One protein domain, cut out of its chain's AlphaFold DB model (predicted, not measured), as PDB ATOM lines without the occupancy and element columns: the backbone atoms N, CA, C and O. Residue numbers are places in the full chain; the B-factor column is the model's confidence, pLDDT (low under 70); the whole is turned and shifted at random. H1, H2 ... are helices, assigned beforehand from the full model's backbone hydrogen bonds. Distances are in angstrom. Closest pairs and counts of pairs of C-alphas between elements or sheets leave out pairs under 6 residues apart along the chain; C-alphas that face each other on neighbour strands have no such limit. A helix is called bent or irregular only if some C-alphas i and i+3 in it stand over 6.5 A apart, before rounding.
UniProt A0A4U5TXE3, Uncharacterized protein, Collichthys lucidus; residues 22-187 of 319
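Overview. This is residues 22 to 187 of the 319 residues of an uncharacterized protein of Collichthys lucidus (UniProt A0A4U5TXE3). Three helices, H6, H7 and H8, lie side by side in an up-and-down bundle, and the helical hairpin of H3 and H4 packs on it through H4, which crosses H7 at nearly a right angle. H1 packs on H6 and the short H2 crosses H4, while the last residues of the long H8, 180 to 187, stick out as a free arm. The printed part has 166 residues, with eight named helices in the order H1 to H8 and no named strand: the class is all helix. It is compact, with a radius of gyration of the C-alphas of 16.1 A, and spans 54 by 42 by 31 A.

Along the chain. H1, residues 22 to 34, begins with C-alpha 22 at (-11.264, -8.371, 79.190); it is irregular, C-alphas 29 and 32 being 7.0 A apart. H2 is residues 39 to 44, and H3, residues 50 to 63, is 20.0 A long. H4, residues 70 to 91, measures 31.8 A, with C-alpha 70 at (14.305, -21.811, 52.183). H5 is residues 103 to 106. H6, residues 108 to 120, is irregular too, with C-alphas 112 and 115 7.4 A apart. H7, residues 125 to 144, is 28.9 A long. H8, residues 154 to 187, is 48.0 A long, has a kink of 29 degrees near residue 173, and ends with C-alpha 187 at (-11.090, -41.446, 54.278).

Arrangement. H4 is the hub, touching five other helices. It touches H7 about perpendicular, at 82 degrees, the closest C-alphas being those of Arg 82 and Tyr 131, 5.6 A apart. H3 and H4 form a hairpin at 34 degrees, a tilt only just shallow, with the C-alphas of Gly 60 and Ile 80 closest at 5.9 A. H2 touches H4 about perpendicular, at 82 degrees, with Arg 44 and Ser 81 closest, their C-alphas 5.4 A apart. H7 and H8 form a hairpin at a shallow tilt of 23 degrees, with the C-alphas of Pro 125 and Val 175 closest at 5.3 A. H6 touches H8 at a shallow tilt of 20 degrees, the same way, its Ile 108 and Val 160 of H8 having the closest C-alphas, 7.0 A apart. H1, with residues 22 to 27 alone, touches H6 at a steep tilt of 44 degrees, the closest C-alphas being those of His 27 and Val 117, 5.5 A apart. H5 touches H8 at Phe 106 and Gln 156, whose C-alphas, the closest, are 6.3 A apart. Every O i to N i+4 pair is within hydrogen-bond range in H2, H3, H4 and H7, against 6 of 9 in H1, 7 of 9 in H6 and 28 of 30 in H8; H5 is too short for such a pair.

Size, cuts and confidence. The C-alphas farthest apart, those of His 149 and Gly 187, are 54.4 A apart. The printed part has no cut, and the link from H4 to H5, 11 residues, is long. The mean pLDDT of the printed part is 90.3, with residues 95 to 97 under 70.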
ATOM      1  N   VAL A  22     -12.601  -8.697  79.727       81.44
ATOM      2  CA  VAL A  22     -11.264  -8.371  79.190       81.44
ATOM      3  C   VAL A  22     -10.943  -9.207  77.947       81.44
ATOM      4  O   VAL A  22     -10.597  -8.653  76.907       81.44
ATOM      5  N   ALA A  23     -11.151 -10.525  77.996       82.56
ATOM      6  CA  ALA A  23     -10.896 -11.410  76.860       82.56
ATOM      7  C   ALA A  23     -11.791 -11.093  75.645       82.56
ATOM      8  O   ALA A  23     -11.336 -11.197  74.508       82.56
ATOM      9  N   ARG A  24     -13.035 -10.633  75.857       85.75
ATOM     10  CA  ARG A  24     -13.907 -10.130  74.776       85.75
ATOM     11  C   ARG A  24     -13.355  -8.867  74.123       85.75
ATOM     12  O   ARG A  24     -13.379  -8.761  72.897       85.75
ATOM     13  N   ARG A  25     -12.852  -7.915  74.918       86.69
ATOM     14  CA  ARG A  25     -12.208  -6.697  74.398       86.69
ATOM     15  C   ARG A  25     -10.977  -7.055  73.564       86.69
ATOM     16  O   ARG A  25     -10.887  -6.619  72.420       86.69
ATOM     17  N   VAL A  26     -10.103  -7.909  74.094       87.25
ATOM     18  CA  VAL A  26      -8.893  -8.358  73.391       87.25
ATOM     19  C   VAL A  26      -9.241  -9.138  72.121       87.25
ATOM     20  O   VAL A  26      -8.653  -8.885  71.074       87.25
ATOM     21  N   HIS A  27     -10.246 -10.018  72.157       88.31
ATOM     22  CA  HIS A  27     -10.735 -10.713  70.964       88.31
ATOM     23  C   HIS A  27     -11.150  -9.739  69.855       88.31
ATOM     24  O   HIS A  27     -10.716  -9.905  68.718       88.31
ATOM     25  N   ARG A  28     -11.945  -8.706  70.174       89.19
ATOM     26  CA  ARG A  28     -12.359  -7.696  69.182       89.19
ATOM     27  C   ARG A  28     -11.162  -6.979  68.560       89.19
ATOM     28  O   ARG A  28     -11.134  -6.803  67.348       89.19
ATOM     29  N   ALA A  29     -10.158  -6.637  69.365       88.62
ATOM     30  CA  ALA A  29      -8.934  -5.999  68.882       88.62
ATOM     31  C   ALA A  29      -8.038  -6.942  68.051       88.62
ATOM     32  O   ALA A  29      -7.319  -6.488  67.165       88.62
ATOM     33  N   MET A  30      -8.092  -8.253  68.305       89.75
ATOM     34  CA  MET A  30      -7.313  -9.258  67.574       89.75
ATOM     35  C   MET A  30      -8.000  -9.768  66.299       89.75
ATOM     36  O   MET A  30      -7.319 -10.226  65.380       89.75
ATOM     37  N   ALA A  31      -9.331  -9.696  66.217       87.62
ATOM     38  CA  ALA A  31     -10.109 -10.228  65.099       87.62
ATOM     39  C   ALA A  31      -9.627  -9.758  63.706       87.62
ATOM     40  O   ALA A  31      -9.499 -10.615  62.827       87.62
ATOM     41  N   PRO A  32      -9.259  -8.477  63.476       88.88
ATOM     42  CA  PRO A  32      -8.823  -8.005  62.156       88.88
ATOM     43  C   PRO A  32      -7.598  -8.733  61.577       88.88
ATOM     44  O   PRO A  32      -7.461  -8.823  60.352       88.88
ATOM     45  N   TYR A  33      -6.724  -9.281  62.432       88.31
ATOM     46  CA  TYR A  33      -5.527 -10.024  62.014       88.31
ATOM     47  C   TYR A  33      -5.846 -11.445  61.532       88.31
ATOM     48  O   TYR A  33      -5.063 -12.040  60.787       88.31
ATOM     49  N   PHE A  34      -7.000 -11.988  61.925       87.75
ATOM     50  CA  PHE A  34      -7.407 -13.363  61.630       87.75
ATOM     51  C   PHE A  34      -8.536 -13.470  60.600       87.75
ATOM     52  O   PHE A  34      -8.856 -14.583  60.179       87.75
ATOM     53  N   THR A  35      -9.097 -12.347  60.144       82.81
ATOM     54  CA  THR A  35     -10.189 -12.305  59.162       82.81
ATOM     55  C   THR A  35      -9.725 -11.890  57.761       82.81
ATOM     56  O   THR A  35      -8.727 -11.185  57.575       82.81
ATOM     57  N   GLY A  36     -10.488 -12.319  56.749       80.00
ATOM     58  CA  GLY A  36     -10.318 -11.926  55.347       80.00
ATOM     59  C   GLY A  36      -9.169 -12.615  54.602       80.00
ATOM     60  O   GLY A  36      -8.455 -13.472  55.132       80.00
ATOM     61  N   LYS A  37      -8.985 -12.231  53.333       71.62
ATOM     62  CA  LYS A  37      -7.821 -12.626  52.524       71.62
ATOM     63  C   LYS A  37      -6.553 -11.998  53.133       71.62
ATOM     64  O   LYS A  37      -6.634 -10.984  53.820       71.62
ATOM     65  N   SER A  38      -5.378 -12.590  52.900       79.44
ATOM     66  CA  SER A  38      -4.058 -12.094  53.359       79.44
ATOM     67  C   SER A  38      -3.734 -12.156  54.869       79.44
ATOM     68  O   SER A  38      -2.798 -11.496  55.314       79.44
ATOM     69  N   ARG A  39      -4.405 -13.009  55.663       83.19
ATOM     70  CA  ARG A  39      -4.132 -13.194  57.116       83.19
ATOM     71  C   ARG A  39      -2.642 -13.282  57.469       83.19
ATOM     72  O   ARG A  39      -2.178 -12.624  58.390       83.19
ATOM     73  N   GLY A  40      -1.874 -14.060  56.702       81.38
ATOM     74  CA  GLY A  40      -0.432 -14.197  56.917       81.38
ATOM     75  C   GLY A  40       0.340 -12.883  56.759       81.38
ATOM     76  O   GLY A  40       1.287 -12.651  57.499       81.38
ATOM     77  N   SER A  41      -0.082 -12.009  55.840       84.62
ATOM     78  CA  SER A  41       0.511 -10.678  55.666       84.62
ATOM     79  C   SER A  41       0.165  -9.762  56.839       84.62
ATOM     80  O   SER A  41       1.059  -9.181  57.444       84.62
ATOM     81  N   LYS A  42      -1.116  -9.725  57.237       88.31
ATOM     82  CA  LYS A  42      -1.585  -8.929  58.383       88.31
ATOM     83  C   LYS A  42      -0.853  -9.283  59.676       88.31
ATOM     84  O   LYS A  42      -0.465  -8.399  60.424       88.31
ATOM     85  N   ILE A  43      -0.641 -10.576  59.918       89.81
ATOM     86  CA  ILE A  43       0.092 -11.056  61.093       89.81
ATOM     87  C   ILE A  43       1.570 -10.638  61.038       89.81
ATOM     88  O   ILE A  43       2.127 -10.226  62.053       89.81
ATOM     89  N   ARG A  44       2.216 -10.724  59.866       87.25
ATOM     90  CA  ARG A  44       3.612 -10.280  59.697       87.25
ATOM     91  C   ARG A  44       3.777  -8.776  59.912       87.25
ATOM     92  O   ARG A  44       4.804  -8.361  60.436       87.25
ATOM     93  N   GLY A  45       2.765  -7.994  59.541       87.31
ATOM     94  CA  GLY A  45       2.726  -6.541  59.707       87.31
ATOM     95  C   GLY A  45       2.352  -6.051  61.110       87.31
ATOM     96  O   GLY A  45       2.134  -4.856  61.278       87.31
ATOM     97  N   ILE A  46       2.245  -6.926  62.119       90.69
ATOM     98  CA  ILE A  46       1.992  -6.489  63.501       90.69
ATOM     99  C   ILE A  46       3.187  -5.671  64.013       90.69
ATOM    100  O   ILE A  46       4.315  -6.175  64.074       90.69
ATOM    101  N   VAL A  47       2.898  -4.441  64.439       88.19
ATOM    102  CA  VAL A  47       3.824  -3.526  65.122       88.19
ATOM    103  C   VAL A  47       3.562  -3.581  66.628       88.19
ATOM    104  O   VAL A  47       2.407  -3.516  67.074       88.19
ATOM    105  N   LEU A  48       4.633  -3.737  67.406       85.81
ATOM    106  CA  LEU A  48       4.590  -3.911  68.862       85.81
ATOM    107  C   LEU A  48       5.189  -2.725  69.628       85.81
ATOM    108  O   LEU A  48       4.972  -2.625  70.831       85.81
ATOM    109  N   GLY A  49       5.901  -1.834  68.933       84.81
ATOM    110  CA  GLY A  49       6.653  -0.729  69.524       84.81
ATOM    111  C   GLY A  49       8.151  -1.041  69.556       84.81
ATOM    112  O   GLY A  49       8.543  -2.206  69.563       84.81
ATOM    113  N   ALA A  50       8.991  -0.001  69.573       84.62
ATOM    114  CA  ALA A  50      10.429  -0.118  69.302       84.62
ATOM    115  C   ALA A  50      11.149  -1.166  70.171       84.62
ATOM    116  O   ALA A  50      11.873  -2.004  69.639       84.62
ATOM    117  N   SER A  51      10.907  -1.175  71.489       84.62
ATOM    118  CA  SER A  51      11.551  -2.129  72.406       84.62
ATOM    119  C   SER A  51      11.121  -3.583  72.156       84.62
ATOM    120  O   SER A  51      11.969  -4.475  72.136       84.62
ATOM    121  N   LEU A  52       9.829  -3.832  71.910       89.94
ATOM    122  CA  LEU A  52       9.330  -5.182  71.639       89.94
ATOM    123  C   LEU A  52       9.759  -5.680  70.259       89.94
ATOM    124  O   LEU A  52      10.145  -6.837  70.122       89.94
ATOM    125  N   ASP A  53       9.702  -4.827  69.235       91.38
ATOM    126  CA  ASP A  53      10.129  -5.194  67.886       91.38
ATOM    127  C   ASP A  53      11.643  -5.457  67.822       91.38
ATOM    128  O   ASP A  53      12.051  -6.404  67.147       91.38
ATOM    129  N   ALA A  54      12.461  -4.703  68.569       91.38
ATOM    130  CA  ALA A  54      13.892  -4.975  68.715       91.38
ATOM    131  C   ALA A  54      14.138  -6.353  69.349       91.38
ATOM    132  O   ALA A  54      14.819  -7.188  68.763       91.38
ATOM    133  N   TYR A  55      13.492  -6.655  70.475       93.69
ATOM    134  CA  TYR A  55      13.698  -7.942  71.141       93.69
ATOM    135  C   TYR A  55      13.163  -9.138  70.329       93.69
ATOM    136  O   TYR A  55      13.762 -10.212  70.280       93.69
ATOM    137  N   VAL A  56      12.039  -8.967  69.625       94.38
ATOM    138  CA  VAL A  56      11.518  -9.989  68.702       94.38
ATOM    139  C   VAL A  56      12.464 -10.213  67.519       94.38
ATOM    140  O   VAL A  56      12.523 -11.331  67.000       94.38
ATOM    141  N   LYS A  57      13.202  -9.186  67.083       94.12
ATOM    142  CA  LYS A  57      14.246  -9.324  66.061       94.12
ATOM    143  C   LYS A  57      15.397 -10.192  66.573       94.12
ATOM    144  O   LYS A  57      15.795 -11.099  65.846       94.12
ATOM    145  N   ASP A  58      15.839  -9.996  67.814       94.81
ATOM    146  CA  ASP A  58      16.887 -10.813  68.446       94.81
ATOM    147  C   ASP A  58      16.443 -12.278  68.586       94.81
ATOM    148  O   ASP A  58      17.134 -13.202  68.147       94.81
ATOM    149  N   TYR A  59      15.209 -12.508  69.054       95.56
ATOM    150  CA  TYR A  59      14.597 -13.842  69.038       95.56
ATOM    151  C   TYR A  59      14.532 -14.439  67.623       95.56
ATOM    152  O   TYR A  59      14.724 -15.638  67.413       95.56
ATOM    153  N   GLY A  60      14.260 -13.598  66.626       94.31
ATOM    154  CA  GLY A  60      14.243 -13.988  65.225       94.31
ATOM    155  C   GLY A  60      15.606 -14.453  64.725       94.31
ATOM    156  O   GLY A  60      15.663 -15.474  64.041       94.31
ATOM    157  N   GLN A  61      16.684 -13.763  65.105       94.12
ATOM    158  CA  GLN A  61      18.059 -14.174  64.808       94.12
ATOM    159  C   GLN A  61      18.395 -15.515  65.466       94.12
ATOM    160  O   GLN A  61      18.961 -16.379  64.806       94.12
ATOM    161  N   PHE A  62      17.961 -15.733  66.712       93.50
ATOM    162  CA  PHE A  62      18.143 -17.008  67.414       93.50
ATOM    163  C   PHE A  62      17.449 -18.194  66.718       93.50
ATOM    164  O   PHE A  62      17.992 -19.294  66.656       93.50
ATOM    165  N   ILE A  63      16.238 -17.998  66.184       93.00
ATOM    166  CA  ILE A  63      15.510 -19.063  65.469       93.00
ATOM    167  C   ILE A  63      16.052 -19.281  64.053       93.00
ATOM    168  O   ILE A  63      15.865 -20.360  63.473       93.00
ATOM    169  N   PHE A  64      16.614 -18.237  63.449       91.44
ATOM    170  CA  PHE A  64      17.054 -18.278  62.068       91.44
ATOM    171  C   PHE A  64      18.215 -19.263  61.914       91.44
ATOM    172  O   PHE A  64      19.161 -19.271  62.688       91.44
ATOM    173  N   CYS A  65      18.128 -20.112  60.892       86.38
ATOM    174  CA  CYS A  65      19.166 -21.079  60.563       86.38
ATOM    175  C   CYS A  65      19.781 -20.651  59.224       86.38
ATOM    176  O   CYS A  65      19.121 -20.854  58.198       86.38
ATOM    177  N   PRO A  66      20.985 -20.041  59.219       84.44
ATOM    178  CA  PRO A  66      21.619 -19.528  58.002       84.44
ATOM    179  C   PRO A  66      21.839 -20.608  56.942       84.44
ATOM    180  O   PRO A  66      21.482 -20.421  55.785       84.44
ATOM    181  N   GLU A  67      22.308 -21.780  57.366       86.06
ATOM    182  CA  GLU A  67      22.511 -22.962  56.515       86.06
ATOM    183  C   GLU A  67      21.210 -23.750  56.255       86.06
ATOM    184  O   GLU A  67      21.199 -24.827  55.656       86.06
ATOM    185  N   GLY A  68      20.077 -23.245  56.746       81.25
ATOM    186  CA  GLY A  68      18.779 -23.879  56.596       81.25
ATOM    187  C   GLY A  68      18.212 -23.723  55.186       81.25
ATOM    188  O   GLY A  68      18.404 -22.719  54.509       81.25
ATOM    189  N   THR A  69      17.405 -24.698  54.764       84.12
ATOM    190  CA  THR A  69      16.647 -24.603  53.500       84.12
ATOM    191  C   THR A  69      15.715 -23.381  53.483       84.12
ATOM    192  O   THR A  69      15.250 -22.946  54.539       84.12
ATOM    193  N   SER A  70      15.297 -22.902  52.303       86.19
ATOM    194  CA  SER A  70      14.305 -21.811  52.183       86.19
ATOM    195  C   SER A  70      13.030 -22.085  52.991       86.19
ATOM    196  O   SER A  70      12.466 -21.196  53.623       86.19
ATOM    197  N   LYS A  71      12.614 -23.357  53.085       85.06
ATOM    198  CA  LYS A  71      11.472 -23.754  53.919       85.06
ATOM    199  C   LYS A  71      11.725 -23.539  55.412       85.06
ATOM    200  O   LYS A  71      10.800 -23.193  56.144       85.06
ATOM    201  N   MET A  72      12.947 -23.769  55.889       87.88
ATOM    202  CA  MET A  72      13.323 -23.492  57.279       87.88
ATOM    203  C   MET A  72      13.299 -21.989  57.562       87.88
ATOM    204  O   MET A  72      12.779 -21.591  58.603       87.88
ATOM    205  N   GLN A  73      13.749 -21.168  56.612       89.75
ATOM    206  CA  GLN A  73      13.688 -19.708  56.708       89.75
ATOM    207  C   GLN A  73      12.230 -19.204  56.749       89.75
ATOM    208  O   GLN A  73      11.849 -18.471  57.661       89.75
ATOM    209  N   GLU A  74      11.354 -19.685  55.857       89.50
ATOM    210  CA  GLU A  74       9.909 -19.388  55.902       89.50
ATOM    211  C   GLU A  74       9.255 -19.820  57.227       89.50
ATOM    212  O   GLU A  74       8.370 -19.145  57.774       89.50
ATOM    213  N   ASN A  75       9.675 -20.973  57.756       90.94
ATOM    214  CA  ASN A  75       9.194 -21.459  59.040       90.94
ATOM    215  C   ASN A  75       9.647 -20.535  60.175       90.94
ATOM    216  O   ASN A  75       8.833 -20.267  61.056       90.94
ATOM    217  N   ALA A  76      10.881 -20.022  60.150       92.56
ATOM    218  CA  ALA A  76      11.367 -19.043  61.122       92.56
ATOM    219  C   ALA A  76      10.500 -17.775  61.112       92.56
ATOM    220  O   ALA A  76       9.971 -17.394  62.157       92.56
ATOM    221  N   VAL A  77      10.205 -17.218  59.931       92.00
ATOM    222  CA  VAL A  77       9.275 -16.079  59.779       92.00
ATOM    223  C   VAL A  77       7.907 -16.392  60.389       92.00
ATOM    224  O   VAL A  77       7.326 -15.574  61.105       92.00
ATOM    225  N   SER A  78       7.393 -17.601  60.157       92.62
ATOM    226  CA  SER A  78       6.116 -18.046  60.726       92.62
ATOM    227  C   SER A  78       6.164 -18.209  62.252       92.62
ATOM    228  O   SER A  78       5.147 -18.007  62.914       92.62
ATOM    229  N   LYS A  79       7.303 -18.603  62.831       94.75
ATOM    230  CA  LYS A  79       7.490 -18.703  64.288       94.75
ATOM    231  C   LYS A  79       7.511 -17.314  64.930       94.75
ATOM    232  O   LYS A  79       6.699 -17.060  65.819       94.75
ATOM    233  N   ILE A  80       8.316 -16.398  64.387       95.00
ATOM    234  CA  ILE A  80       8.397 -14.989  64.810       95.00
ATOM    235  C   ILE A  80       7.014 -14.328  64.747       95.00
ATOM    236  O   ILE A  80       6.556 -13.720  65.708       95.00
ATOM    237  N   SER A  81       6.293 -14.528  63.642       94.81
ATOM    238  CA  SER A  81       4.933 -14.011  63.441       94.81
ATOM    239  C   SER A  81       3.954 -14.436  64.546       94.81
ATOM    240  O   SER A  81       3.131 -13.641  64.997       94.81
ATOM    241  N   ARG A  82       4.039 -15.686  65.020       95.50
ATOM    242  CA  ARG A  82       3.185 -16.179  66.115       95.50
ATOM    243  C   ARG A  82       3.608 -15.624  67.475       95.50
ATOM    244  O   ARG A  82       2.732 -15.354  68.292       95.50
ATOM    245  N   ALA A  83       4.907 -15.412  67.696       95.81
ATOM    246  CA  ALA A  83       5.395 -14.712  68.883       95.81
ATOM    247  C   ALA A  83       4.884 -13.261  68.919       95.81
ATOM    248  O   ALA A  83       4.365 -12.822  69.943       95.81
ATOM    249  N   LYS A  84       4.891 -12.553  67.779       95.06
ATOM    250  CA  LYS A  84       4.311 -11.203  67.679       95.06
ATOM    251  C   LYS A  84       2.832 -11.165  68.045       95.06
ATOM    252  O   LYS A  84       2.400 -10.294  68.792       95.06
ATOM    253  N   VAL A  85       2.057 -12.130  67.553       95.75
ATOM    254  CA  VAL A  85       0.632 -12.264  67.895       95.75
ATOM    255  C   VAL A  85       0.436 -12.451  69.396       95.75
ATOM    256  O   VAL A  85      -0.454 -11.828  69.970       95.75
ATOM    257  N   PHE A  86       1.265 -13.277  70.033       96.44
ATOM    258  CA  PHE A  86       1.209 -13.509  71.472       96.44
ATOM    259  C   PHE A  86       1.513 -12.236  72.278       96.44
ATOM    260  O   PHE A  86       0.754 -11.883  73.178       96.44
ATOM    261  N   LEU A  87       2.560 -11.494  71.910       94.12
ATOM    262  CA  LEU A  87       2.895 -10.221  72.553       94.12
ATOM    263  C   LEU A  87       1.811  -9.162  72.332       94.12
ATOM    264  O   LEU A  87       1.391  -8.489  73.274       94.12
ATOM    265  N   LYS A  88       1.290  -9.049  71.103       93.00
ATOM    266  CA  LYS A  88       0.177  -8.139  70.807       93.00
ATOM    267  C   LYS A  88      -1.043  -8.482  71.652       93.00
ATOM    268  O   LYS A  88      -1.655  -7.598  72.232       93.00
ATOM    269  N   TYR A  89      -1.366  -9.766  71.765       93.88
ATOM    270  CA  TYR A  89      -2.474 -10.241  72.582       93.88
ATOM    271  C   TYR A  89      -2.349  -9.809  74.051       93.88
ATOM    272  O   TYR A  89      -3.320  -9.304  74.613       93.88
ATOM    273  N   LEU A  90      -1.168  -9.963  74.660       91.94
ATOM    274  CA  LEU A  90      -0.959  -9.615  76.069       91.94
ATOM    275  C   LEU A  90      -0.937  -8.106  76.327       91.94
ATOM    276  O   LEU A  90      -1.447  -7.649  77.346       91.94
ATOM    277  N   THR A  91      -0.400  -7.324  75.391       90.12
ATOM    278  CA  THR A  91      -0.352  -5.856  75.517       90.12
ATOM    279  C   THR A  91      -1.731  -5.206  75.384       90.12
ATOM    280  O   THR A  91      -1.970  -4.152  75.959       90.12
ATOM    281  N   LEU A  92      -2.687  -5.843  74.699       87.25
ATOM    282  CA  LEU A  92      -4.041  -5.304  74.506       87.25
ATOM    283  C   LEU A  92      -4.904  -5.249  75.779       87.25
ATOM    284  O   LEU A  92      -5.974  -4.638  75.751       87.25
ATOM    285  N   SER A  93      -4.497  -5.890  76.879       75.75
ATOM    286  CA  SER A  93      -5.213  -5.784  78.160       75.75
ATOM    287  C   SER A  93      -4.682  -4.688  79.079       75.75
ATOM    288  O   SER A  93      -5.173  -4.567  80.198       75.75
ATOM    289  N   TRP A  94      -3.664  -3.950  78.649       76.94
ATOM    290  CA  TRP A  94      -2.986  -2.938  79.448       76.94
ATOM    291  C   TRP A  94      -3.365  -1.549  78.936       76.94
ATOM    292  O   TRP A  94      -3.299  -1.282  77.738       76.94
ATOM    293  N   SER A  95      -3.806  -0.676  79.841       66.12
ATOM    294  CA  SER A  95      -4.209   0.702  79.528       66.12
ATOM    295  C   SER A  95      -3.014   1.632  79.320       66.12
ATOM    296  O   SER A  95      -3.087   2.531  78.490       66.12
ATOM    297  N   GLN A  96      -1.914   1.393  80.036       66.50
ATOM    298  CA  GLN A  96      -0.632   2.072  79.862       66.50
ATOM    299  C   GLN A  96       0.461   1.007  79.790       66.50
ATOM    300  O   GLN A  96       0.804   0.385  80.793       66.50
ATOM    301  N   VAL A  97       0.948   0.723  78.581       65.56
ATOM    302  CA  VAL A  97       2.021  -0.254  78.396       65.56
ATOM    303  C   VAL A  97       3.351   0.470  78.449       65.56
ATOM    304  O   VAL A  97       3.771   1.112  77.488       65.56
ATOM    305  N   THR A  98       4.050   0.291  79.557       72.44
ATOM    306  CA  THR A  98       5.465   0.617  79.664       72.44
ATOM    307  C   THR A  98       6.257  -0.517  79.010       72.44
ATOM    308  O   THR A  98       6.687  -1.458  79.668       72.44
ATOM    309  N   TYR A  99       6.377  -0.489  77.677       70.62
ATOM    310  CA  TYR A  99       6.849  -1.627  76.864       70.62
ATOM    311  C   TYR A  99       8.198  -2.224  77.297       70.62
ATOM    312  O   TYR A  99       8.455  -3.393  77.020       70.62
ATOM    313  N   TRP A 100       9.034  -1.451  77.993       73.94
ATOM    314  CA  TRP A 100      10.336  -1.885  78.491       73.94
ATOM    315  C   TRP A 100      10.307  -2.631  79.838       73.94
ATOM    316  O   TRP A 100      11.314  -3.252  80.161       73.94
ATOM    317  N   THR A 101       9.207  -2.624  80.611       83.69
ATOM    318  CA  THR A 101       9.138  -3.332  81.916       83.69
ATOM    319  C   THR A 101       8.758  -4.806  81.787       83.69
ATOM    320  O   THR A 101       9.062  -5.598  82.677       83.69
ATOM    321  N   TRP A 102       8.121  -5.204  80.677       89.12
ATOM    322  CA  TRP A 102       7.708  -6.588  80.369       89.12
ATOM    323  C   TRP A 102       6.728  -7.247  81.352       89.12
ATOM    324  O   TRP A 102       6.393  -8.423  81.195       89.12
ATOM    325  N   GLU A 103       6.185  -6.502  82.311       88.75
ATOM    326  CA  GLU A 103       5.254  -7.016  83.327       88.75
ATOM    327  C   GLU A 103       3.975  -7.608  82.722       88.75
ATOM    328  O   GLU A 103       3.382  -8.537  83.274       88.75
ATOM    329  N   PHE A 104       3.590  -7.147  81.527       89.81
ATOM    330  CA  PHE A 104       2.451  -7.682  80.781       89.81
ATOM    331  C   PHE A 104       2.563  -9.183  80.478       89.81
ATOM    332  O   PHE A 104       1.536  -9.835  80.266       89.81
ATOM    333  N   LEU A 105       3.777  -9.750  80.483       91.62
ATOM    334  CA  LEU A 105       3.994 -11.189  80.335       91.62
ATOM    335  C   LEU A 105       3.392 -11.995  81.494       91.62
ATOM    336  O   LEU A 105       2.953 -13.123  81.274       91.62
ATOM    337  N   PHE A 106       3.309 -11.429  82.704       92.56
ATOM    338  CA  PHE A 106       2.779 -12.101  83.893       92.56
ATOM    339  C   PHE A 106       1.259 -11.905  84.082       92.56
ATOM    340  O   PHE A 106       0.739 -11.899  85.195       92.56
ATOM    341  N   ASN A 107       0.490 -11.792  82.995       90.75
ATOM    342  CA  ASN A 107      -0.973 -11.731  83.063       90.75
ATOM    343  C   ASN A 107      -1.609 -13.135  82.987       90.75
ATOM    344  O   ASN A 107      -2.129 -13.551  81.947       90.75
ATOM    345  N   ILE A 108      -1.573 -13.881  84.098       92.50
ATOM    346  CA  ILE A 108      -2.077 -15.269  84.167       92.50
ATOM    347  C   ILE A 108      -3.555 -15.415  83.744       92.50
ATOM    348  O   ILE A 108      -3.849 -16.320  82.950       92.50
ATOM    349  N   PRO A 109      -4.505 -14.567  84.191       90.19
ATOM    350  CA  PRO A 109      -5.904 -14.677  83.763       90.19
ATOM    351  C   PRO A 109      -6.081 -14.548  82.243       90.19
ATOM    352  O   PRO A 109      -6.847 -15.295  81.623       90.19
ATOM    353  N   LEU A 110      -5.340 -13.626  81.620       90.62
ATOM    354  CA  LEU A 110      -5.393 -13.430  80.178       90.62
ATOM    355  C   LEU A 110      -4.707 -14.572  79.419       90.62
ATOM    356  O   LEU A 110      -5.242 -15.031  78.408       90.62
ATOM    357  N   LEU A 111      -3.576 -15.077  79.918       93.88
ATOM    358  CA  LEU A 111      -2.887 -16.241  79.352       93.88
ATOM    359  C   LEU A 111      -3.818 -17.452  79.262       93.88
ATOM    360  O   LEU A 111      -3.940 -18.053  78.194       93.88
ATOM    361  N   LYS A 112      -4.555 -17.751  80.340       94.06
ATOM    362  CA  LYS A 112      -5.539 -18.850  80.377       94.06
ATOM    363  C   LYS A 112      -6.646 -18.704  79.329       94.06
ATOM    364  O   LYS A 112      -7.156 -19.700  78.823       94.06
ATOM    365  N   SER A 113      -6.980 -17.470  78.952       94.06
ATOM    366  CA  SER A 113      -8.005 -17.171  77.943       94.06
ATOM    367  C   SER A 113      -7.484 -17.213  76.499       94.06
ATOM    368  O   SER A 113      -8.288 -17.197  75.563       94.06
ATOM    369  N   TYR A 114      -6.166 -17.292  76.288       95.31
ATOM    370  CA  TYR A 114      -5.558 -17.154  74.961       95.31
ATOM    371  C   TYR A 114      -6.076 -18.183  73.939       95.31
ATOM    372  O   TYR A 114      -6.524 -17.770  72.864       95.31
ATOM    373  N   PRO A 115      -6.150 -19.496  74.249       95.81
ATOM    374  CA  PRO A 115      -6.689 -20.466  73.298       95.81
ATOM    375  C   PRO A 115      -8.163 -20.222  72.957       95.81
ATOM    376  O   PRO A 115      -8.578 -20.458  71.824       95.81
ATOM    377  N   ALA A 116      -8.959 -19.737  73.916       93.81
ATOM    378  CA  ALA A 116     -10.369 -19.433  73.695       93.81
ATOM    379  C   ALA A 116     -10.558 -18.215  72.781       93.81
ATOM    380  O   ALA A 116     -11.419 -18.246  71.904       93.81
ATOM    381  N   VAL A 117      -9.714 -17.189  72.920       93.31
ATOM    382  CA  VAL A 117      -9.708 -16.026  72.020       93.31
ATOM    383  C   VAL A 117      -9.328 -16.435  70.596       93.31
ATOM    384  O   VAL A 117     -10.029 -16.073  69.653       93.31
ATOM    385  N   LEU A 118      -8.280 -17.248  70.433       94.12
ATOM    386  CA  LEU A 118      -7.878 -17.769  69.121       94.12
ATOM    387  C   LEU A 118      -8.957 -18.663  68.488       94.12
ATOM    388  O   LEU A 118      -9.170 -18.614  67.276       94.12
ATOM    389  N   ARG A 119      -9.670 -19.452  69.301       93.56
ATOM    390  CA  ARG A 119     -10.809 -20.265  68.852       93.56
ATOM    391  C   ARG A 119     -11.973 -19.397  68.383       93.56
ATOM    392  O   ARG A 119     -12.522 -19.661  67.320       93.56
ATOM    393  N   LYS A 120     -12.324 -18.347  69.136       91.31
ATOM    394  CA  LYS A 120     -13.392 -17.409  68.751       91.31
ATOM    395  C   LYS A 120     -13.042 -16.631  67.474       91.31
ATOM    396  O   LYS A 120     -13.936 -16.330  66.694       91.31
ATOM    397  N   ALA A 121     -11.750 -16.434  67.199       89.69
ATOM    398  CA  ALA A 121     -11.245 -15.901  65.934       89.69
ATOM    399  C   ALA A 121     -11.266 -16.908  64.756       89.69
ATOM    400  O   ALA A 121     -10.783 -16.592  63.669       89.69
ATOM    401  N   GLY A 122     -11.797 -18.123  64.950       90.12
ATOM    402  CA  GLY A 122     -11.989 -19.121  63.891       90.12
ATOM    403  C   GLY A 122     -10.753 -19.961  63.553       90.12
ATOM    404  O   GLY A 122     -10.686 -20.551  62.474       90.12
ATOM    405  N   LEU A 123      -9.745 -20.018  64.431       92.38
ATOM    406  CA  LEU A 123      -8.568 -20.859  64.198       92.38
ATOM    407  C   LEU A 123      -8.836 -22.330  64.549       92.38
ATOM    408  O   LEU A 123      -9.409 -22.648  65.588       92.38
ATOM    409  N   ALA A 124      -8.346 -23.240  63.702       92.88
ATOM    410  CA  ALA A 124      -8.438 -24.678  63.940       92.88
ATOM    411  C   ALA A 124      -7.577 -25.117  65.146       92.88
ATOM    412  O   ALA A 124      -6.511 -24.530  65.370       92.88
ATOM    413  N   PRO A 125      -7.943 -26.194  65.870       94.38
ATOM    414  CA  PRO A 125      -7.214 -26.652  67.060       94.38
ATOM    415  C   PRO A 125      -5.713 -26.882  66.836       94.38
ATOM    416  O   PRO A 125      -4.888 -26.476  67.652       94.38
ATOM    417  N   THR A 126      -5.342 -27.466  65.693       93.75
ATOM    418  CA  THR A 126      -3.939 -27.675  65.292       93.75
ATOM    419  C   THR A 126      -3.181 -26.359  65.155       93.75
ATOM    420  O   THR A 126      -2.026 -26.258  65.557       93.75
ATOM    421  N   THR A 127      -3.837 -25.328  64.625       94.50
ATOM    422  CA  THR A 127      -3.252 -23.996  64.483       94.50
ATOM    423  C   THR A 127      -3.087 -23.338  65.848       94.50
ATOM    424  O   THR A 127      -2.008 -22.833  66.132       94.50
ATOM    425  N   ILE A 128      -4.101 -23.402  66.718       96.56
ATOM    426  CA  ILE A 128      -4.034 -22.867  68.090       96.56
ATOM    427  C   ILE A 128      -2.864 -23.496  68.861       96.56
ATOM    428  O   ILE A 128      -2.091 -22.774  69.488       96.56
ATOM    429  N   SER A 129      -2.676 -24.816  68.752       96.38
ATOM    430  CA  SER A 129      -1.539 -25.520  69.359       96.38
ATOM    431  C   SER A 129      -0.186 -24.968  68.881       96.38
ATOM    432  O   SER A 129       0.708 -24.762  69.699       96.38
ATOM    433  N   LEU A 130      -0.048 -24.608  67.596       95.50
ATOM    434  CA  LEU A 130       1.164 -23.942  67.099       95.50
ATOM    435  C   LEU A 130       1.378 -22.561  67.735       95.50
ATOM    436  O   LEU A 130       2.514 -22.230  68.057       95.50
ATOM    437  N   TYR A 131       0.328 -21.753  67.920       97.31
ATOM    438  CA  TYR A 131       0.445 -20.440  68.577       97.31
ATOM    439  C   TYR A 131       0.882 -20.566  70.037       97.31
ATOM    440  O   TYR A 131       1.791 -19.854  70.455       97.31
ATOM    441  N   VAL A 132       0.278 -21.487  70.794       97.56
ATOM    442  CA  VAL A 132       0.664 -21.740  72.192       97.56
ATOM    443  C   VAL A 132       2.086 -22.294  72.269       97.56
ATOM    444  O   VAL A 132       2.881 -21.813  73.069       97.56
ATOM    445  N   GLY A 133       2.448 -23.236  71.394       97.44
ATOM    446  CA  GLY A 133       3.808 -23.771  71.323       97.44
ATOM    447  C   GLY A 133       4.858 -22.693  71.041       97.44
ATOM    448  O   GLY A 133       5.905 -22.685  71.677       97.44
ATOM    449  N   GLN A 134       4.573 -21.742  70.142       97.00
ATOM    450  CA  GLN A 134       5.494 -20.625  69.894       97.00
ATOM    451  C   GLN A 134       5.543 -19.619  71.047       97.00
ATOM    452  O   GLN A 134       6.606 -19.062  71.296       97.00
ATOM    453  N   ALA A 135       4.443 -19.413  71.777       97.75
ATOM    454  CA  ALA A 135       4.470 -18.614  72.999       97.75
ATOM    455  C   ALA A 135       5.395 -19.243  74.055       97.75
ATOM    456  O   ALA A 135       6.192 -18.533  74.656       97.75
ATOM    457  N   ILE A 136       5.355 -20.573  74.227       98.00
ATOM    458  CA  ILE A 136       6.271 -21.298  75.125       98.00
ATOM    459  C   ILE A 136       7.724 -21.067  74.700       98.00
ATOM    460  O   ILE A 136       8.510 -20.575  75.502       98.00
ATOM    461  N   SER A 137       8.064 -21.355  73.437       97.62
ATOM    462  CA  SER A 137       9.438 -21.195  72.940       97.62
ATOM    463  C   SER A 137       9.950 -19.756  73.046       97.62
ATOM    464  O   SER A 137      11.132 -19.545  73.294       97.62
ATOM    465  N   TYR A 138       9.074 -18.765  72.856       97.19
ATOM    466  CA  TYR A 138       9.426 -17.359  73.027       97.19
ATOM    467  C   TYR A 138       9.730 -17.021  74.492       97.19
ATOM    468  O   TYR A 138      10.757 -16.418  74.778       97.19
ATOM    469  N   VAL A 139       8.864 -17.421  75.431       96.62
ATOM    470  CA  VAL A 139       9.068 -17.120  76.860       96.62
ATOM    471  C   VAL A 139      10.264 -17.895  77.427       96.62
ATOM    472  O   VAL A 139      10.965 -17.384  78.293       96.62
ATOM    473  N   GLU A 140      10.552 -19.095  76.918       96.94
ATOM    474  CA  GLU A 140      11.772 -19.841  77.256       96.94
ATOM    475  C   GLU A 140      13.038 -19.101  76.813       96.94
ATOM    476  O   GLU A 140      13.968 -18.968  77.609       96.94
ATOM    477  N   TYR A 141      13.052 -18.558  75.591       96.81
ATOM    478  CA  TYR A 141      14.136 -17.687  75.134       96.81
ATOM    479  C   TYR A 141      14.241 -16.424  75.997       96.81
ATOM    480  O   TYR A 141      15.333 -16.091  76.456       96.81
ATOM    481  N   PHE A 142      13.105 -15.783  76.300       95.06
ATOM    482  CA  PHE A 142      13.059 -14.595  77.151       95.06
ATOM    483  C   PHE A 142      13.658 -14.841  78.534       95.06
ATOM    484  O   PHE A 142      14.461 -14.056  79.024       95.06
ATOM    485  N   ARG A 143      13.315 -15.974  79.149       94.19
ATOM    486  CA  ARG A 143      13.858 -16.379  80.446       94.19
ATOM    487  C   ARG A 143      15.370 -16.619  80.401       94.19
ATOM    488  O   ARG A 143      16.042 -16.339  81.387       94.19
ATOM    489  N   ALA A 144      15.892 -17.159  79.301       94.25
ATOM    490  CA  ALA A 144      17.326 -17.403  79.134       94.25
ATOM    491  C   ALA A 144      18.116 -16.127  78.795       94.25
ATOM    492  O   ALA A 144      19.313 -16.063  79.055       94.25
ATOM    493  N   THR A 145      17.454 -15.120  78.220       93.56
ATOM    494  CA  THR A 145      18.076 -13.875  77.744       93.56
ATOM    495  C   THR A 145      17.279 -12.635  78.185       93.56
ATOM    496  O   THR A 145      16.829 -11.851  77.345       93.56
ATOM    497  N   PRO A 146      17.046 -12.442  79.499       86.00
ATOM    498  CA  PRO A 146      16.188 -11.367  79.981       86.00
ATOM    499  C   PRO A 146      16.808  -9.994  79.699       86.00
ATOM    500  O   PRO A 146      18.022  -9.800  79.782       86.00
ATOM    501  N   LEU A 147      15.962  -9.010  79.402       85.19
ATOM    502  CA  LEU A 147      16.401  -7.623  79.264       85.19
ATOM    503  C   LEU A 147      16.802  -7.044  80.624       85.19
ATOM    504  O   LEU A 147      16.097  -7.234  81.610       85.19
ATOM    505  N   LYS A 148      17.889  -6.263  80.661       81.69
ATOM    506  CA  LYS A 148      18.443  -5.678  81.901       81.69
ATOM    507  C   LYS A 148      17.444  -4.826  82.695       81.69
ATOM    508  O   LYS A 148      17.543  -4.752  83.910       81.69
ATOM    509  N   HIS A 149      16.491  -4.194  82.011       81.69
ATOM    510  CA  HIS A 149      15.477  -3.320  82.617       81.69
ATOM    511  C   HIS A 149      14.103  -3.990  82.763       81.69
ATOM    512  O   HIS A 149      13.121  -3.325  83.081       81.69
ATOM    513  N   SER A 150      14.019  -5.298  82.512       85.62
ATOM    514  CA  SER A 150      12.804  -6.082  82.709       85.62
ATOM    515  C   SER A 150      12.464  -6.177  84.195       85.62
ATOM    516  O   SER A 150      13.307  -6.568  84.997       85.62
ATOM    517  N   TRP A 151      11.220  -5.877  84.557       88.25
ATOM    518  CA  TRP A 151      10.733  -5.979  85.938       88.25
ATOM    519  C   TRP A 151      10.070  -7.326  86.230       88.25
ATOM    520  O   TRP A 151       9.874  -7.687  87.389       88.25
ATOM    521  N   ILE A 152       9.765  -8.119  85.196       90.62
ATOM    522  CA  ILE A 152       9.311  -9.494  85.399       90.62
ATOM    523  C   ILE A 152      10.451 -10.360  85.957       90.62
ATOM    524  O   ILE A 152      11.551 -10.423  85.405       90.62
ATOM    525  N   THR A 153      10.170 -11.062  87.053       90.38
ATOM    526  CA  THR A 153      11.143 -11.911  87.749       90.38
ATOM    527  C   THR A 153      11.293 -13.284  87.087       90.38
ATOM    528  O   THR A 153      10.380 -13.798  86.431       90.38
ATOM    529  N   SER A 154      12.424 -13.954  87.332       89.31
ATOM    530  CA  SER A 154      12.643 -15.335  86.871       89.31
ATOM    531  C   SER A 154      11.540 -16.285  87.372       89.31
ATOM    532  O   SER A 154      10.989 -17.060  86.587       89.31
ATOM    533  N   GLY A 155      11.114 -16.155  88.635       93.38
ATOM    534  CA  GLY A 155      10.004 -16.936  89.194       93.38
ATOM    535  C   GLY A 155       8.682 -16.725  88.447       93.38
ATOM    536  O   GLY A 155       7.999 -17.692  88.104       93.38
ATOM    537  N   GLN A 156       8.352 -15.478  88.099       94.88
ATOM    538  CA  GLN A 156       7.164 -15.167  87.298       94.88
ATOM    539  C   GLN A 156       7.237 -15.791  85.896       94.88
ATOM    540  O   GLN A 156       6.256 -16.389  85.450       94.88
ATOM    541  N   THR A 157       8.392 -15.743  85.220       94.88
ATOM    542  CA  THR A 157       8.549 -16.396  83.902       94.88
ATOM    543  C   THR A 157       8.369 -17.917  83.972       94.88
ATOM    544  O   THR A 157       7.736 -18.500  83.089       94.88
ATOM    545  N   VAL A 158       8.834 -18.571  85.047       96.31
ATOM    546  CA  VAL A 158       8.620 -20.014  85.279       96.31
ATOM    547  C   VAL A 158       7.131 -20.334  85.396       96.31
ATOM    548  O   VAL A 158       6.653 -21.290  84.780       96.31
ATOM    549  N   VAL A 159       6.376 -19.518  86.137       97.62
ATOM    550  CA  VAL A 159       4.922 -19.682  86.264       97.62
ATOM    551  C   VAL A 159       4.229 -19.502  84.910       97.62
ATOM    552  O   VAL A 159       3.395 -20.333  84.552       97.62
ATOM    553  N   VAL A 160       4.604 -18.494  84.115       97.12
ATOM    554  CA  VAL A 160       4.051 -18.282  82.760       97.12
ATOM    555  C   VAL A 160       4.289 -19.498  81.866       97.12
ATOM    556  O   VAL A 160       3.350 -19.996  81.242       97.12
ATOM    557  N   ILE A 161       5.519 -20.022  81.832       97.69
ATOM    558  CA  ILE A 161       5.863 -21.217  81.045       97.69
ATOM    559  C   ILE A 161       5.036 -22.420  81.509       97.69
ATOM    560  O   ILE A 161       4.501 -23.157  80.677       97.69
ATOM    561  N   ARG A 162       4.883 -22.616  82.826       98.00
ATOM    562  CA  ARG A 162       4.076 -23.705  83.393       98.00
ATOM    563  C   ARG A 162       2.615 -23.619  82.951       98.00
ATOM    564  O   ARG A 162       2.063 -24.624  82.500       98.00
ATOM    565  N   GLU A 163       2.001 -22.440  83.032       97.94
ATOM    566  CA  GLU A 163       0.612 -22.237  82.599       97.94
ATOM    567  C   GLU A 163       0.452 -22.453  81.086       97.94
ATOM    568  O   GLU A 163      -0.468 -23.147  80.656       97.94
ATOM    569  N   LEU A 164       1.378 -21.950  80.262       97.81
ATOM    570  CA  LEU A 164       1.355 -22.184  78.813       97.81
ATOM    571  C   LEU A 164       1.516 -23.672  78.458       97.81
ATOM    572  O   LEU A 164       0.818 -24.173  77.573       97.81
ATOM    573  N   ARG A 165       2.392 -24.407  79.156       97.88
ATOM    574  CA  ARG A 165       2.555 -25.861  78.981       97.88
ATOM    575  C   ARG A 165       1.291 -26.622  79.377       97.88
ATOM    576  O   ARG A 165       0.908 -27.547  78.660       97.88
ATOM    577  N   LYS A 166       0.610 -26.210  80.453       96.81
ATOM    578  CA  LYS A 166      -0.700 -26.759  80.831       96.81
ATOM    579  C   LYS A 166      -1.726 -26.551  79.713       96.81
ATOM    580  O   LYS A 166      -2.313 -27.524  79.251       96.81
ATOM    581  N   LEU A 167      -1.851 -25.327  79.191       96.06
ATOM    582  CA  LEU A 167      -2.743 -25.031  78.061       96.06
ATOM    583  C   LEU A 167      -2.404 -25.863  76.817       96.06
ATOM    584  O   LEU A 167      -3.302 -26.347  76.133       96.06
ATOM    585  N   SER A 168      -1.115 -26.050  76.524       95.75
ATOM    586  CA  SER A 168      -0.662 -26.898  75.418       95.75
ATOM    587  C   SER A 168      -1.111 -28.354  75.599       95.75
ATOM    588  O   SER A 168      -1.654 -28.947  74.667       95.75
ATOM    589  N   LYS A 169      -0.969 -28.910  76.812       95.00
ATOM    590  CA  LYS A 169      -1.420 -30.269  77.151       95.00
ATOM    591  C   LYS A 169      -2.938 -30.420  77.009       95.00
ATOM    592  O   LYS A 169      -3.391 -31.386  76.398       95.00
ATOM    593  N   ASP A 170      -3.710 -29.450  77.495       92.31
ATOM    594  CA  ASP A 170      -5.177 -29.462  77.393       92.31
ATOM    595  C   ASP A 170      -5.645 -29.390  75.927       92.31
ATOM    596  O   ASP A 170      -6.606 -30.054  75.516       92.31
ATOM    597  N   LEU A 171      -4.926 -28.630  75.095       93.81
ATOM    598  CA  LEU A 171      -5.184 -28.542  73.658       93.81
ATOM    599  C   LEU A 171      -4.897 -29.850  72.918       93.81
ATOM    600  O   LEU A 171      -5.611 -30.139  71.956       93.81
ATOM    601  N   SER A 172      -3.920 -30.651  73.353       91.00
ATOM    602  CA  SER A 172      -3.563 -31.917  72.695       91.00
ATOM    603  C   SER A 172      -4.767 -32.841  72.516       91.00
ATOM    604  O   SER A 172      -4.956 -33.384  71.431       91.00
ATOM    605  N   ARG A 173      -5.656 -32.944  73.514       89.44
ATOM    606  CA  ARG A 173      -6.886 -33.753  73.403       89.44
ATOM    607  C   ARG A 173      -7.809 -33.255  72.286       89.44
ATOM    608  O   ARG A 173      -8.310 -34.042  71.488       89.44
ATOM    609  N   THR A 174      -7.988 -31.937  72.191       90.75
ATOM    610  CA  THR A 174      -8.815 -31.313  71.141       90.75
ATOM    611  C   THR A 174      -8.181 -31.488  69.758       90.75
ATOM    612  O   THR A 174      -8.874 -31.721  68.770       90.75
ATOM    613  N   VAL A 175      -6.850 -31.392  69.679       92.62
ATOM    614  CA  VAL A 175      -6.087 -31.613  68.445       92.62
ATOM    615  C   VAL A 175      -6.257 -33.044  67.947       92.62
ATOM    616  O   VAL A 175      -6.524 -33.220  66.761       92.62
ATOM    617  N   LEU A 176      -6.155 -34.041  68.829       92.94
ATOM    618  CA  LEU A 176      -6.338 -35.449  68.471       92.94
ATOM    619  C   LEU A 176      -7.749 -35.717  67.930       92.94
ATOM    620  O   LEU A 176      -7.883 -36.304  66.858       92.94
ATOM    621  N   GLY A 177      -8.790 -35.209  68.600       92.56
ATOM    622  CA  GLY A 177     -10.171 -35.322  68.115       92.56
ATOM    623  C   GLY A 177     -10.367 -34.680  66.736       92.56
ATOM    624  O   GLY A 177     -10.918 -35.297  65.826       92.56
ATOM    625  N   HIS A 178      -9.834 -33.470  66.531       92.75
ATOM    626  CA  HIS A 178      -9.876 -32.805  65.227       92.75
ATOM    627  C   HIS A 178      -9.121 -33.593  64.145       92.75
ATOM    628  O   HIS A 178      -9.614 -33.736  63.030       92.75
ATOM    629  N   GLN A 179      -7.942 -34.135  64.458       92.25
ATOM    630  CA  GLN A 179      -7.171 -34.955  63.520       92.25
ATOM    631  C   GLN A 179      -7.909 -36.242  63.140       92.25
ATOM    632  O   GLN A 179      -7.887 -36.609  61.966       92.25
ATOM    633  N   ALA A 180      -8.586 -36.892  64.091       93.25
ATOM    634  CA  ALA A 180      -9.402 -38.073  63.830       93.25
ATOM    635  C   ALA A 180     -10.569 -37.758  62.878       93.25
ATOM    636  O   ALA A 180     -10.755 -38.466  61.889       93.25
ATOM    637  N   LEU A 181     -11.287 -36.653  63.110       93.00
ATOM    638  CA  LEU A 181     -12.361 -36.191  62.222       93.00
ATOM    639  C   LEU A 181     -11.844 -35.903  60.809       93.00
ATOM    640  O   LEU A 181     -12.378 -36.433  59.839       93.00
ATOM    641  N   ILE A 182     -10.745 -35.154  60.692       92.38
ATOM    642  CA  ILE A 182     -10.125 -34.860  59.395       92.38
ATOM    643  C   ILE A 182      -9.645 -36.140  58.700       92.38
ATOM    644  O   ILE A 182      -9.757 -36.243  57.479       92.38
ATOM    645  N   LYS A 183      -9.111 -37.124  59.436       92.12
ATOM    646  CA  LYS A 183      -8.702 -38.416  58.864       92.12
ATOM    647  C   LYS A 183      -9.911 -39.184  58.336       92.12
ATOM    648  O   LYS A 183      -9.840 -39.690  57.223       92.12
ATOM    649  N   ARG A 184     -11.016 -39.221  59.085       92.12
ATOM    650  CA  ARG A 184     -12.275 -39.842  58.649       92.12
ATOM    651  C   ARG A 184     -12.825 -39.171  57.393       92.12
ATOM    652  O   ARG A 184     -13.166 -39.858  56.439       92.12
ATOM    653  N   ASP A 185     -12.853 -37.843  57.359       93.06
ATOM    654  CA  ASP A 185     -13.366 -37.092  56.208       93.06
ATOM    655  C   ASP A 185     -12.473 -37.241  54.971       93.06
ATOM    656  O   ASP A 185     -12.974 -37.326  53.854       93.06
ATOM    657  N   LYS A 186     -11.150 -37.329  55.158       89.88
ATOM    658  CA  LYS A 186     -10.221 -37.705  54.082       89.88
ATOM    659  C   LYS A 186     -10.420 -39.149  53.631       89.88
ATOM    660  O   LYS A 186     -10.314 -39.408  52.441       89.88
ATOM    661  N   GLY A 187     -10.744 -40.052  54.557       89.69
ATOM    662  CA  GLY A 187     -11.090 -41.446  54.278       89.69
ATOM    663  C   GLY A 187     -12.261 -41.580  53.303       89.69
ATOM    664  O   GLY A 187     -12.217 -42.405  52.403       89.69
TER     665      GLY A 187